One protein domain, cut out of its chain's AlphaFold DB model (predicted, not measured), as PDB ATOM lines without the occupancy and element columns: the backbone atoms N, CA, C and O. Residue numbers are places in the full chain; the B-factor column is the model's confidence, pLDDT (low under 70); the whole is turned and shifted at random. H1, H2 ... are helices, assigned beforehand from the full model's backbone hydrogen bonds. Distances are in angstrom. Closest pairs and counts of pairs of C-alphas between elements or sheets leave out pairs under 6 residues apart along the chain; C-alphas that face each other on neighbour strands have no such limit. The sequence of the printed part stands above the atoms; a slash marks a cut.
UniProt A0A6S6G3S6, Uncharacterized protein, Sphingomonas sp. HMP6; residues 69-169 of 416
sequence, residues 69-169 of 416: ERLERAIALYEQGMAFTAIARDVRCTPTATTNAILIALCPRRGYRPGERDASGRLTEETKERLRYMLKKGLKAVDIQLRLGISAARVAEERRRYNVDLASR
ATOM      1  N   GLU A  69     212.815 300.286 225.238       92.19
ATOM      2  CA  GLU A  69     212.665 300.461 226.693       92.19
ATOM      3  C   GLU A  69     211.307 299.989 227.229       92.19
ATOM      4  O   GLU A  69     211.207 299.426 228.320       92.19
ATOM      5  N   ARG A  70     210.237 300.164 226.441       93.62
ATOM      6  CA  ARG A  70     208.893 299.706 226.821       93.62
ATOM      7  C   ARG A  70     208.823 298.185 226.921       93.62
ATOM      8  O   ARG A  70     208.071 297.674 227.750       93.62
ATOM      9  N   LEU A  71     209.568 297.470 226.078       94.50
ATOM     10  CA  LEU A  71     209.676 296.016 226.138       94.50
ATOM     11  C   LEU A  71     210.525 295.578 227.337       94.50
ATOM     12  O   LEU A  71     210.089 294.688 228.062       94.50
ATOM     13  N   GLU A  72     211.655 296.237 227.602       95.56
ATOM     14  CA  GLU A  72     212.484 295.936 228.782       95.56
ATOM     15  C   GLU A  72     211.709 296.113 230.087       95.56
ATOM     16  O   GLU A  72     211.679 295.214 230.929       95.56
ATOM     17  N   ARG A  73     210.971 297.220 230.213       94.50
ATOM     18  CA  ARG A  73     210.071 297.448 231.347       94.50
ATOM     19  C   ARG A  73     209.010 296.353 231.460       94.50
ATOM     20  O   ARG A  73     208.735 295.877 232.558       94.50
ATOM     21  N   ALA A  74     208.428 295.921 230.339       95.19
ATOM     22  CA  ALA A  74     207.443 294.841 230.334       95.19
ATOM     23  C   ALA A  74     208.030 293.513 230.838       95.19
ATOM     24  O   ALA A  74     207.349 292.777 231.556       95.19
ATOM     25  N   ILE A  75     209.277 293.212 230.464       95.19
ATOM     26  CA  ILE A  75     209.992 292.001 230.878       95.19
ATOM     27  C   ILE A  75     210.335 292.069 232.367       95.19
ATOM     28  O   ILE A  75     210.017 291.126 233.086       95.19
ATOM     29  N   ALA A  76     210.856 293.197 232.855       95.38
ATOM     30  CA  ALA A  76     211.153 293.384 234.275       95.38
ATOM     31  C   ALA A  76     209.903 293.194 235.157       95.38
ATOM     32  O   ALA A  76     209.938 292.479 236.159       95.38
ATOM     33  N   LEU A  77     208.760 293.763 234.754       94.88
ATOM     34  CA  LEU A  77     207.492 293.568 235.467       94.88
ATOM     35  C   LEU A  77     207.016 292.107 235.422       94.88
ATOM     36  O   LEU A  77     206.444 291.607 236.393       94.88
ATOM     37  N   TYR A  78     207.237 291.413 234.305       94.06
ATOM     38  CA  TYR A  78     206.919 289.991 234.186       94.06
ATOM     39  C   TYR A  78     207.782 289.130 235.119       94.06
ATOM     40  O   TYR A  78     207.249 288.248 235.792       94.06
ATOM     41  N   GLU A  79     209.082 289.409 235.209       92.12
ATOM     42  CA  GLU A  79     210.013 288.707 236.100       92.12
ATOM     43  C   GLU A  79     209.697 288.946 237.584       92.12
ATOM     44  O   GLU A  79     209.829 288.033 238.395       92.12
ATOM     45  N   GLN A  80     209.139 290.111 237.929       93.31
ATOM     46  CA  GLN A  80     208.571 290.403 239.256       93.31
ATOM     47  C   GLN A  80     207.252 289.652 239.547       93.31
ATOM     48  O   GLN A  80     206.649 289.826 240.607       93.31
ATOM     49  N   GLY A  81     206.767 288.825 238.616       90.12
ATOM     50  CA  GLY A  81     205.553 288.024 238.778       90.12
ATOM     51  C   GLY A  81     204.254 288.778 238.490       90.12
ATOM     52  O   GLY A  81     203.170 288.301 238.846       90.12
ATOM     53  N   MET A  82     204.319 289.947 237.843       90.50
ATOM     54  CA  MET A  82     203.122 290.705 237.487       90.50
ATOM     55  C   MET A  82     202.311 289.991 236.391       90.50
ATOM     56  O   MET A  82     202.838 289.409 235.445       90.50
ATOM     57  N   ALA A  83     200.980 290.052 236.489       89.50
ATOM     58  CA  ALA A  83     200.101 289.474 235.474       89.50
ATOM     59  C   ALA A  83     200.149 290.265 234.153       89.50
ATOM     60  O   ALA A  83     200.087 291.495 234.165       89.50
ATOM     61  N   PHE A  84     200.108 289.573 233.006       90.56
ATOM     62  CA  PHE A  84     200.137 290.191 231.667       90.56
ATOM     63  C   PHE A  84     199.095 291.298 231.451       90.56
ATOM     64  O   PHE A  84     199.350 292.248 230.720       90.56
ATOM     65  N   THR A  85     197.922 291.210 232.082       91.69
ATOM     66  CA  THR A  85     196.881 292.247 231.985       91.69
ATOM     67  C   THR A  85     197.254 293.540 232.708       91.69
ATOM     68  O   THR A  85     196.867 294.614 232.255       91.69
ATOM     69  N   ALA A  86     197.985 293.446 233.819       91.25
ATOM     70  CA  ALA A  86     198.498 294.605 234.541       91.25
ATOM     71  C   ALA A  86     199.684 295.218 233.787       91.25
ATOM     72  O   ALA A  86     199.675 296.424 233.550       91.25
ATOM     73  N   ILE A  87     200.604 294.380 233.294       94.00
ATOM     74  CA  ILE A  87     201.733 294.824 232.463       94.00
ATOM     75  C   ILE A  87     201.222 295.553 231.220       94.00
ATOM     76  O   ILE A  87     201.656 296.659 230.934       94.00
ATOM     77  N   ALA A  88     200.242 294.985 230.511       93.38
ATOM     78  CA  ALA A  88     199.660 295.595 229.317       93.38
ATOM     79  C   ALA A  88     199.070 296.991 229.576       93.38
ATOM     80  O   ALA A  88     199.174 297.872 228.724       93.38
ATOM     81  N   ARG A  89     198.484 297.209 230.764       93.56
ATOM     82  CA  ARG A  89     197.982 298.524 231.179       93.56
ATOM     83  C   ARG A  89     199.126 299.508 231.423       93.56
ATOM     84  O   ARG A  89     199.022 300.643 230.970       93.56
ATOM     85  N   ASP A  90     200.187 299.065 232.093       92.94
ATOM     86  CA  ASP A  90     201.377 299.877 232.371       92.94
ATOM     87  C   ASP A  90     202.062 300.323 231.073       92.94
ATOM     88  O   ASP A  90     202.241 301.514 230.827       92.94
ATOM     89  N   VAL A  91     202.312 299.379 230.161       92.38
ATOM     90  CA  VAL A  91     202.986 299.665 228.887       92.38
ATOM     91  C   VAL A  91     202.050 300.215 227.809       92.38
ATOM     92  O   VAL A  91     202.476 300.357 226.663       92.38
ATOM     93  N   ARG A  92     200.783 300.512 228.135       91.38
ATOM     94  CA  ARG A  92     199.745 301.022 227.214       91.38
ATOM     95  C   ARG A  92     199.639 300.215 225.911       91.38
ATOM     96  O   ARG A  92     199.670 300.770 224.814       91.38
ATOM     97  N   CYS A  93     199.544 298.893 226.024       90.81
ATOM     98  CA  CYS A  93     199.417 297.983 224.885       90.81
ATOM     99  C   CYS A  93     198.303 296.952 225.123       90.81
ATOM    100  O   CYS A  93     197.746 296.839 226.215       90.81
ATOM    101  N   THR A  94     197.929 296.201 224.089       90.50
ATOM    102  CA  THR A  94     196.925 295.142 224.249       90.50
ATOM    103  C   THR A  94     197.537 293.930 224.963       90.50
ATOM    104  O   THR A  94     198.680 293.580 224.669       90.50
ATOM    105  N   PRO A  95     196.793 293.216 225.836       90.75
ATOM    106  CA  PRO A  95     197.322 292.043 226.537       90.75
ATOM    107  C   PRO A  95     197.919 290.985 225.606       90.75
ATOM    108  O   PRO A  95     198.943 290.385 225.929       90.75
ATOM    109  N   THR A  96     197.316 290.779 224.433       89.75
ATOM    110  CA  THR A  96     197.809 289.832 223.427       89.75
ATOM    111  C   THR A  96     199.143 290.280 222.834       89.75
ATOM    112  O   THR A  96     200.064 289.472 222.738       89.75
ATOM    113  N   ALA A  97     199.269 291.558 222.463       90.50
ATOM    114  CA  ALA A  97     200.517 292.096 221.927       90.50
ATOM    115  C   ALA A  97     201.627 292.096 222.988       90.50
ATOM    116  O   ALA A  97     202.734 291.658 222.692       90.50
ATOM    117  N   THR A  98     201.314 292.485 224.229       93.81
ATOM    118  CA  THR A  98     202.239 292.422 225.370       93.81
ATOM    119  C   THR A  98     202.714 290.995 225.627       93.81
ATOM    120  O   THR A  98     203.914 290.765 225.731       93.81
ATOM    121  N   THR A  99     201.797 290.022 225.674       92.94
ATOM    122  CA  THR A  99     202.152 288.612 225.902       92.94
ATOM    123  C   THR A  99     203.053 288.088 224.786       92.94
ATOM    124  O   THR A  99     204.104 287.528 225.073       92.94
ATOM    125  N   ASN A 100     202.686 288.309 223.518       93.25
ATOM    126  CA  ASN A 100     203.503 287.869 222.386       93.25
ATOM    127  C   ASN A 100     204.896 288.511 222.422       93.25
ATOM    128  O   ASN A 100     205.884 287.800 222.295       93.25
ATOM    129  N   ALA A 101     204.986 289.828 222.620       93.69
ATOM    130  CA  ALA A 101     206.264 290.536 222.628       93.69
ATOM    131  C   ALA A 101     207.192 290.049 223.752       93.69
ATOM    132  O   ALA A 101     208.353 289.754 223.489       93.69
ATOM    133  N   ILE A 102     206.666 289.878 224.974       94.50
ATOM    134  CA  ILE A 102     207.439 289.355 226.110       94.50
ATOM    135  C   ILE A 102     207.918 287.927 225.826       94.50
ATOM    136  O   ILE A 102     209.106 287.649 225.946       94.50
ATOM    137  N   LEU A 103     207.026 287.012 225.426       93.81
ATOM    138  CA  LEU A 103     207.408 285.610 225.204       93.81
ATOM    139  C   LEU A 103     208.406 285.454 224.046       93.81
ATOM    140  O   LEU A 103     209.298 284.614 224.130       93.81
ATOM    141  N   ILE A 104     208.281 286.273 222.997       93.12
ATOM    142  CA  ILE A 104     209.232 286.297 221.880       93.12
ATOM    143  C   ILE A 104     210.603 286.788 222.358       93.12
ATOM    144  O   ILE A 104     211.608 286.140 222.077       93.12
ATOM    145  N   ALA A 105     210.649 287.879 223.125       93.31
ATOM    146  CA  ALA A 105     211.893 288.441 223.651       93.31
ATOM    147  C   ALA A 105     212.585 287.524 224.675       93.31
ATOM    148  O   ALA A 105     213.812 287.503 224.766       93.31
ATOM    149  N   LEU A 106     211.811 286.730 225.420       94.69
ATOM    150  CA  LEU A 106     212.336 285.752 226.374       94.69
ATOM    151  C   LEU A 106     212.966 284.522 225.710       94.69
ATOM    152  O   LEU A 106     213.731 283.828 226.375       94.69
ATOM    153  N   CYS A 107     212.672 284.238 224.438       94.75
ATOM    154  CA  CYS A 107     213.236 283.092 223.722       94.75
ATOM    155  C   CYS A 107     214.776 283.079 223.760       94.75
ATOM    156  O   CYS A 107     215.336 282.160 224.364       94.75
ATOM    157  N   PRO A 108     215.479 284.095 223.219       94.25
ATOM    158  CA  PRO A 108     216.938 284.133 223.280       94.25
ATOM    159  C   PRO A 108     217.468 284.295 224.712       94.25
ATOM    160  O   PRO A 108     218.465 283.671 225.056       94.25
ATOM    161  N   ARG A 109     216.780 285.049 225.586       93.00
ATOM    162  CA  ARG A 109     217.205 285.239 226.994       93.00
ATOM    163  C   ARG A 109     217.230 283.945 227.801       93.00
ATOM    164  O   ARG A 109     217.993 283.823 228.748       93.00
ATOM    165  N   ARG A 110     216.392 282.975 227.428       92.00
ATOM    166  CA  ARG A 110     216.359 281.635 228.030       92.00
ATOM    167  C   ARG A 110     217.274 280.630 227.324       92.00
ATOM    168  O   ARG A 110     217.185 279.440 227.614       92.00
ATOM    169  N   GLY A 111     218.118 281.085 226.397       92.69
ATOM    170  CA  GLY A 111     219.041 280.235 225.645       92.69
ATOM    171  C   GLY A 111     218.387 279.429 224.520       92.69
ATOM    172  O   GLY A 111     218.992 278.489 224.011       92.69
ATOM    173  N   TYR A 112     217.154 279.753 224.113       94.00
ATOM    174  CA  TYR A 112     216.517 279.094 222.972       94.00
ATOM    175  C   TYR A 112     216.859 279.803 221.662       94.00
ATOM    176  O   TYR A 112     216.802 281.029 221.579       94.00
ATOM    177  N   ARG A 113     217.127 279.024 220.606       92.88
ATOM    178  CA  ARG A 113     217.332 279.536 219.241       92.88
ATOM    179  C   ARG A 113     215.993 279.976 218.635       92.88
ATOM    180  O   ARG A 113     215.153 279.094 218.393       92.88
ATOM    181  N   PRO A 114     215.790 281.275 218.340       93.50
ATOM    182  CA  PRO A 114     214.584 281.753 217.676       93.50
ATOM    183  C   PRO A 114     214.343 281.051 216.336       93.50
ATOM    184  O   PRO A 114     215.251 280.491 215.720       93.50
ATOM    185  N   GLY A 115     213.089 281.042 215.906       91.00
ATOM    186  CA  GLY A 115     212.697 280.576 214.588       91.00
ATOM    187  C   GLY A 115     213.146 281.563 213.519       91.00
ATOM    188  O   GLY A 115     212.910 282.765 213.642       91.00
ATOM    189  N   GLU A 116     213.767 281.042 212.473       90.94
ATOM    190  CA  GLU A 116     214.259 281.835 211.357       90.94
ATOM    191  C   GLU A 116     213.122 282.238 210.426       90.94
ATOM    192  O   GLU A 116     212.120 281.527 210.254       90.94
ATOM    193  N   ARG A 117     213.289 283.421 209.838       87.81
ATOM    194  CA  ARG A 117     212.327 284.021 208.927       87.81
ATOM    195  C   ARG A 117     213.023 284.440 207.646       87.81
ATOM    196  O   ARG A 117     214.165 284.880 207.691       87.81
ATOM    197  N   ASP A 118     212.316 284.309 206.534       86.12
ATOM    198  CA  ASP A 118     212.746 284.882 205.263       86.12
ATOM    199  C   ASP A 118     212.598 286.415 205.264       86.12
ATOM    200  O   ASP A 118     212.052 287.009 206.201       86.12
ATOM    201  N   ALA A 119     213.061 287.064 204.191       77.62
ATOM    202  CA  ALA A 119     212.961 288.515 204.017       77.62
ATOM    203  C   ALA A 119     211.508 289.038 204.070       77.62
ATOM    204  O   ALA A 119     211.271 290.181 204.449       77.62
ATOM    205  N   SER A 120     210.522 288.185 203.765       74.12
ATOM    206  CA  SER A 120     209.087 288.500 203.852       74.12
ATOM    207  C   SER A 120     208.490 288.273 205.252       74.12
ATOM    208  O   SER A 120     207.290 288.454 205.475       74.12
ATOM    209  N   GLY A 121     209.302 287.833 206.218       78.62
ATOM    210  CA  GLY A 121     208.886 287.537 207.586       78.62
ATOM    211  C   GLY A 121     208.194 286.182 207.775       78.62
ATOM    212  O   GLY A 121     207.706 285.902 208.883       78.62
ATOM    213  N   ARG A 122     208.130 285.328 206.745       84.44
ATOM    214  CA  ARG A 122     207.565 283.972 206.835       84.44
ATOM    215  C   ARG A 122     208.586 283.019 207.439       84.44
ATOM    216  O   ARG A 122     209.783 283.207 207.303       84.44
ATOM    217  N   LEU A 123     208.102 281.982 208.120       90.25
ATOM    218  CA  LEU A 123     208.977 280.968 208.712       90.25
ATOM    219  C   LEU A 123     209.677 280.148 207.623       90.25
ATOM    220  O   LEU A 123     209.004 279.691 206.694       90.25
ATOM    221  N   THR A 124     210.979 279.909 207.796       92.25
ATOM    222  CA  THR A 124     211.744 278.961 206.967       92.25
ATOM    223  C   THR A 124     211.201 277.536 207.120       92.25
ATOM    224  O   THR A 124     210.546 277.222 208.123       92.25
ATOM    225  N   GLU A 125     211.448 276.657 206.144       91.31
ATOM    226  CA  GLU A 125     211.005 275.254 206.236       91.31
ATOM    227  C   GLU A 125     211.624 274.537 207.443       91.31
ATOM    228  O   GLU A 125     210.894 273.900 208.200       91.31
ATOM    229  N   GLU A 126     212.909 274.762 207.734       92.06
ATOM    230  CA  GLU A 126     213.566 274.224 208.937       92.06
ATOM    231  C   GLU A 126     212.827 274.647 210.223       92.06
ATOM    232  O   GLU A 126     212.540 273.843 211.118       92.06
ATOM    233  N   THR A 127     212.422 275.917 210.309       93.25
ATOM    234  CA  THR A 127     211.657 276.415 211.459       93.25
ATOM    235  C   THR A 127     210.258 275.801 211.528       93.25
ATOM    236  O   THR A 127     209.772 275.491 212.624       93.25
ATOM    237  N   LYS A 128     209.599 275.589 210.383       93.56
ATOM    238  CA  LYS A 128     208.304 274.893 210.323       93.56
ATOM    239  C   LYS A 128     208.431 273.447 210.784       93.56
ATOM    240  O   LYS A 128     207.555 272.977 211.508       93.56
ATOM    241  N   GLU A 129     209.505 272.748 210.439       93.62
ATOM    242  CA  GLU A 129     209.753 271.380 210.897       93.62
ATOM    243  C   GLU A 129     209.976 271.309 212.407       93.62
ATOM    244  O   GLU A 129     209.315 270.514 213.086       93.62
ATOM    245  N   ARG A 130     210.797 272.211 212.964       95.19
ATOM    246  CA  ARG A 130     210.974 272.354 214.422       95.19
ATOM    247  C   ARG A 130     209.636 272.606 215.125       95.19
ATOM    248  O   ARG A 130     209.337 271.985 216.148       95.19
ATOM    249  N   LEU A 131     208.794 273.473 214.560       95.31
ATOM    250  CA  LEU A 131     207.450 273.746 215.070       95.31
ATOM    251  C   LEU A 131     206.535 272.514 214.990       95.31
ATOM    252  O   LEU A 131     205.887 272.168 215.982       95.31
ATOM    253  N   ARG A 132     206.502 271.820 213.849       94.44
ATOM    254  CA  ARG A 132     205.728 270.581 213.656       94.44
ATOM    255  C   ARG A 132     206.165 269.499 214.638       94.44
ATOM    256  O   ARG A 132     205.310 268.824 215.205       94.44
ATOM    257  N   TYR A 133     207.462 269.371 214.901       94.75
ATOM    258  CA  TYR A 133     207.995 268.446 215.899       94.75
ATOM    259  C   TYR A 133     207.472 268.753 217.311       94.75
ATOM    260  O   TYR A 133     206.978 267.857 218.000       94.75
ATOM    261  N   MET A 134     207.486 270.022 217.732       94.44
ATOM    262  CA  MET A 134     206.921 270.421 219.029       94.44
ATOM    263  C   MET A 134     205.406 270.187 219.110       94.44
ATOM    264  O   MET A 134     204.892 269.783 220.154       94.44
ATOM    265  N   LEU A 135     204.687 270.413 218.007       93.81
ATOM    266  CA  LEU A 135     203.254 270.139 217.915       93.81
ATOM    267  C   LEU A 135     202.946 268.639 218.025       93.81
ATOM    268  O   LEU A 135     202.010 268.283 218.740       93.81
ATOM    269  N   LYS A 136     203.744 267.773 217.383       92.50
ATOM    270  CA  LYS A 136     203.642 266.306 217.503       92.50
ATOM    271  C   LYS A 136     203.883 265.831 218.930       92.50
ATOM    272  O   LYS A 136     203.152 264.978 219.412       92.50
ATOM    273  N   LYS A 137     204.847 266.435 219.630       91.25
ATOM    274  CA  LYS A 137     205.086 266.184 221.060       91.25
ATOM    275  C   LYS A 137     203.980 266.719 221.979       91.25
ATOM    276  O   LYS A 137     204.040 266.513 223.185       91.25
ATOM    277  N   GLY A 138     202.991 267.436 221.443       88.75
ATOM    278  CA  GLY A 138     201.878 267.960 222.226       88.75
ATOM    279  C   GLY A 138     202.264 269.103 223.162       88.75
ATOM    280  O   GLY A 138     201.566 269.318 224.149       88.75
ATOM    281  N   LEU A 139     203.332 269.861 222.877       89.38
ATOM    282  CA  LEU A 139     203.720 271.001 223.716       89.38
ATOM    283  C   LEU A 139     202.598 272.051 223.806       89.38
ATOM    284  O   LEU A 139     201.777 272.215 222.891       89.38
ATOM    285  N   LYS A 140     202.563 272.794 224.920       89.62
ATOM    286  CA  LYS A 140     201.621 273.907 225.092       89.62
ATOM    287  C   LYS A 140     202.011 275.041 224.153       89.62
ATOM    288  O   LYS A 140     203.186 275.297 223.909       89.62
ATOM    289  N   ALA A 141     201.016 275.778 223.664       89.94
ATOM    290  CA  ALA A 141     201.266 276.885 222.745       89.94
ATOM    291  C   ALA A 141     202.176 277.967 223.354       89.94
ATOM    292  O   ALA A 141     202.929 278.599 222.625       89.94
ATOM    293  N   VAL A 142     202.119 278.188 224.672       89.94
ATOM    294  CA  VAL A 142     203.001 279.139 225.377       89.94
ATOM    295  C   VAL A 142     204.454 278.655 225.369       89.94
ATOM    296  O   VAL A 142     205.349 279.442 225.082       89.94
ATOM    297  N   ASP A 143     204.685 277.359 225.586       91.75
ATOM    298  CA  ASP A 143     206.032 276.776 225.568       91.75
ATOM    299  C   ASP A 143     206.643 276.833 224.166       91.75
ATOM    300  O   ASP A 143     207.825 277.119 224.007       91.75
ATOM    301  N   ILE A 144     205.825 276.609 223.135       93.94
ATOM    302  CA  ILE A 144     206.251 276.729 221.737       93.94
ATOM    303  C   ILE A 144     206.646 278.178 221.412       93.94
ATOM    304  O   ILE A 144     207.680 278.398 220.785       93.94
ATOM    305  N   GLN A 145     205.863 279.166 221.860       94.31
ATOM    306  CA  GLN A 145     206.201 280.585 221.674       94.31
ATOM    307  C   GLN A 145     207.532 280.934 222.346       94.31
ATOM    308  O   GLN A 145     208.375 281.561 221.714       94.31
ATOM    309  N   LEU A 146     207.743 280.475 223.585       94.44
ATOM    310  CA  LEU A 146     208.987 280.690 224.327       94.44
ATOM    311  C   LEU A 146     210.201 280.021 223.677       94.44
ATOM    312  O   LEU A 146     211.289 280.568 223.749       94.44
ATOM    313  N   ARG A 147     210.039 278.841 223.068       94.50
ATOM    314  CA  ARG A 147     211.161 278.078 222.490       94.50
ATOM    315  C   ARG A 147     211.524 278.475 221.064       94.50
ATOM    316  O   ARG A 147     212.632 278.182 220.629       94.50
ATOM    317  N   LEU A 148     210.582 279.050 220.317       94.38
ATOM    318  CA  LEU A 148     210.784 279.433 218.915       94.38
ATOM    319  C   LEU A 148     210.692 280.941 218.680       94.38
ATOM    320  O   LEU A 148     210.911 281.380 217.558       94.38
ATOM    321  N   GLY A 149     210.344 281.751 219.677       92.81
ATOM    322  CA  GLY A 149     210.214 283.197 219.489       92.81
ATOM    323  C   GLY A 149     209.151 283.565 218.446       92.81
ATOM    324  O   GLY A 149     209.325 284.488 217.653       92.81
ATOM    325  N   ILE A 150     208.042 282.825 218.409       92.38
ATOM    326  CA  ILE A 150     206.927 283.057 217.476       92.38
ATOM    327  C   ILE A 150     205.663 283.473 218.223       92.38
ATOM    328  O   ILE A 150     205.549 283.272 219.425       92.38
ATOM    329  N   SER A 151     204.691 284.049 217.512       91.19
ATOM    330  CA  SER A 151     203.420 284.474 218.107       91.19
ATOM    331  C   SER A 151     202.450 283.305 218.312       91.19
ATOM    332  O   SER A 151     202.444 282.334 217.546       91.19
ATOM    333  N   ALA A 152     201.549 283.430 219.292       90.62
ATOM    334  CA  ALA A 152     200.485 282.448 219.534       90.62
ATOM    335  C   ALA A 152     199.625 282.176 218.286       90.62
ATOM    336  O   ALA A 152     199.225 281.039 218.027       90.62
ATOM    337  N   ALA A 153     199.352 283.225 217.501       89.62
ATOM    338  CA  ALA A 153     198.561 283.133 216.281       89.62
ATOM    339  C   ALA A 153     199.239 282.233 215.243       89.62
ATOM    340  O   ALA A 153     198.569 281.386 214.650       89.62
ATOM    341  N   ARG A 154     200.565 282.352 215.091       90.69
ATOM    342  CA  ARG A 154     201.316 281.531 214.141       90.69
ATOM    343  C   ARG A 154     201.347 280.061 214.551       90.69
ATOM    344  O   ARG A 154     201.133 279.198 213.708       90.69
ATOM    345  N   VAL A 155     201.518 279.771 215.844       93.44
ATOM    346  CA  VAL A 155     201.423 278.395 216.375       93.44
ATOM    347  C   VAL A 155     200.053 277.782 216.069       93.44
ATOM    348  O   VAL A 155     199.959 276.635 215.635       93.44
ATOM    349  N   ALA A 156     198.977 278.545 216.288       91.38
ATOM    350  CA  ALA A 156     197.617 278.078 216.038       91.38
ATOM    351  C   ALA A 156     197.332 277.867 214.543       91.38
ATOM    352  O   ALA A 156     196.632 276.924 214.179       91.38
ATOM    353  N   GLU A 157     197.855 278.741 213.685       91.56
ATOM    354  CA  GLU A 157     197.758 278.618 212.233       91.56
ATOM    355  C   GLU A 157     198.471 277.364 211.722       91.56
ATOM    356  O   GLU A 157     197.855 276.560 211.024       91.56
ATOM    357  N   GLU A 158     199.725 277.157 212.118       92.81
ATOM    358  CA  GLU A 158     200.518 276.000 211.691       92.81
ATOM    359  C   GLU A 158     199.928 274.686 212.196       92.81
ATOM    360  O   GLU A 158     199.873 273.708 211.456       92.81
ATOM    361  N   ARG A 159     199.365 274.666 213.409       93.75
ATOM    362  CA  ARG A 159     198.596 273.514 213.896       93.75
ATOM    363  C   ARG A 159     197.403 273.189 212.993       93.75
ATOM    364  O   ARG A 159     197.160 272.015 212.731       93.75
ATOM    365  N   ARG A 160     196.649 274.195 212.529       92.25
ATOM    366  CA  ARG A 160     195.513 273.974 211.614       92.25
ATOM    367  C   ARG A 160     195.993 273.452 210.265       92.25
ATOM    368  O   ARG A 160     195.491 272.429 209.819       92.25
ATOM    369  N   ARG A 161     196.978 274.120 209.658       92.00
ATOM    370  CA  ARG A 161     197.551 273.720 208.363       92.00
ATOM    371  C   ARG A 161     198.107 272.301 208.418       92.00
ATOM    372  O   ARG A 161     197.830 271.505 207.532       92.00
ATOM    373  N   TYR A 162     198.836 271.971 209.481       93.88
ATOM    374  CA  TYR A 162     199.446 270.657 209.601       93.88
ATOM    375  C   TYR A 162     198.425 269.551 209.890       93.88
ATOM    376  O   TYR A 162     198.563 268.457 209.367       93.88
ATOM    377  N   ASN A 163     197.354 269.830 210.639       92.94
ATOM    378  CA  ASN A 163     196.244 268.881 210.761       92.94
ATOM    379  C   ASN A 163     195.547 268.610 209.419       92.94
ATOM    380  O   ASN A 163     195.171 267.471 209.177       92.94
ATOM    381  N   VAL A 164     195.382 269.626 208.563       92.94
ATOM    382  CA  VAL A 164     194.825 269.441 207.209       92.94
ATOM    383  C   VAL A 164     195.747 268.560 206.362       92.94
ATOM    384  O   VAL A 164     195.266 267.623 205.740       92.94
ATOM    385  N   ASP A 165     197.059 268.804 206.403       92.88
ATOM    386  CA  ASP A 165     198.066 267.986 205.707       92.88
ATOM    387  C   ASP A 165     198.144 266.538 206.230       92.88
ATOM    388  O   ASP A 165     198.342 265.602 205.464       92.88
ATOM    389  N   LEU A 166     197.979 266.330 207.540       93.25
ATOM    390  CA  LEU A 166     197.908 264.988 208.124       93.25
ATOM    391  C   LEU A 166     196.631 264.265 207.689       93.25
ATOM    392  O   LEU A 166     196.709 263.106 207.292       93.25
ATOM    393  N   ALA A 167     195.490 264.958 207.710       93.19
ATOM    394  CA  ALA A 167     194.213 264.410 207.264       93.19
ATOM    395  C   ALA A 167     194.233 264.043 205.774       93.19
ATOM    396  O   ALA A 167     193.766 262.973 205.418       93.19
ATOM    397  N   SER A 168     194.835 264.870 204.911       94.94
ATOM    398  CA  SER A 168     194.951 264.565 203.476       94.94
ATOM    399  C   SER A 168     195.877 263.385 203.164       94.94
ATOM    400  O   SER A 168     195.930 262.943 202.025       94.94
ATOM    401  N   ARG A 169     196.656 262.917 204.145       94.06
ATOM    402  CA  ARG A 169     197.563 261.766 204.031       94.06
ATOM    403  C   ARG A 169     197.085 260.566 204.859       94.06
ATOM    404  O   ARG A 169     197.897 259.685 205.131       94.06
TER     405      ARG A 169
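Overview. This is residues 69 to 169 of the 416 residues of an uncharacterized protein of Sphingomonas sp. HMP6 (UniProt A0A6S6G3S6). Two groups of three helices, H1 to H3 and H4 to H6, follow each other along an elongated whole and meet where H3 packs on H5; residues 163 to 169, of which 163 to 167 belong to H6, stick out. The printed part has 101 residues with six named helices, H1 to H6, and no named strand: all helix, only just compact, close to loose, radius of gyration of the C-alphas 14.8 A, spans 47 by 25 by 23 A.

Arrangement. H1, residues 69 to 79, and H2, residues 84 to 90, touch as a hairpin; closest C-alphas Ala 74 and Ile 87, 6.1 A. H3, residues 95 to 109, touches H5, residues 141 to 148, at a steep tilt of 39 degrees; closest C-alphas Cys 107 and Leu 146, 4.9 A. H6, residues 152 to 167, touches H4, residues 125 to 136, with residues 155 to 162 alone; closest C-alphas Leu 135 and Arg 159, 7.0 A. Every O i to N i+4 pair is within hydrogen-bond range except in H3, 9 of 11.

Along the chain. C-alpha 69 begins H1 at (212.665, 300.461, 226.693); C-alpha 167 ends H6, 22.7 A long, at (194.213, 264.410, 207.264).

Size, cuts and confidence. The printed part has no cut; H3 to H4 is a long link. No printed residue is under 70.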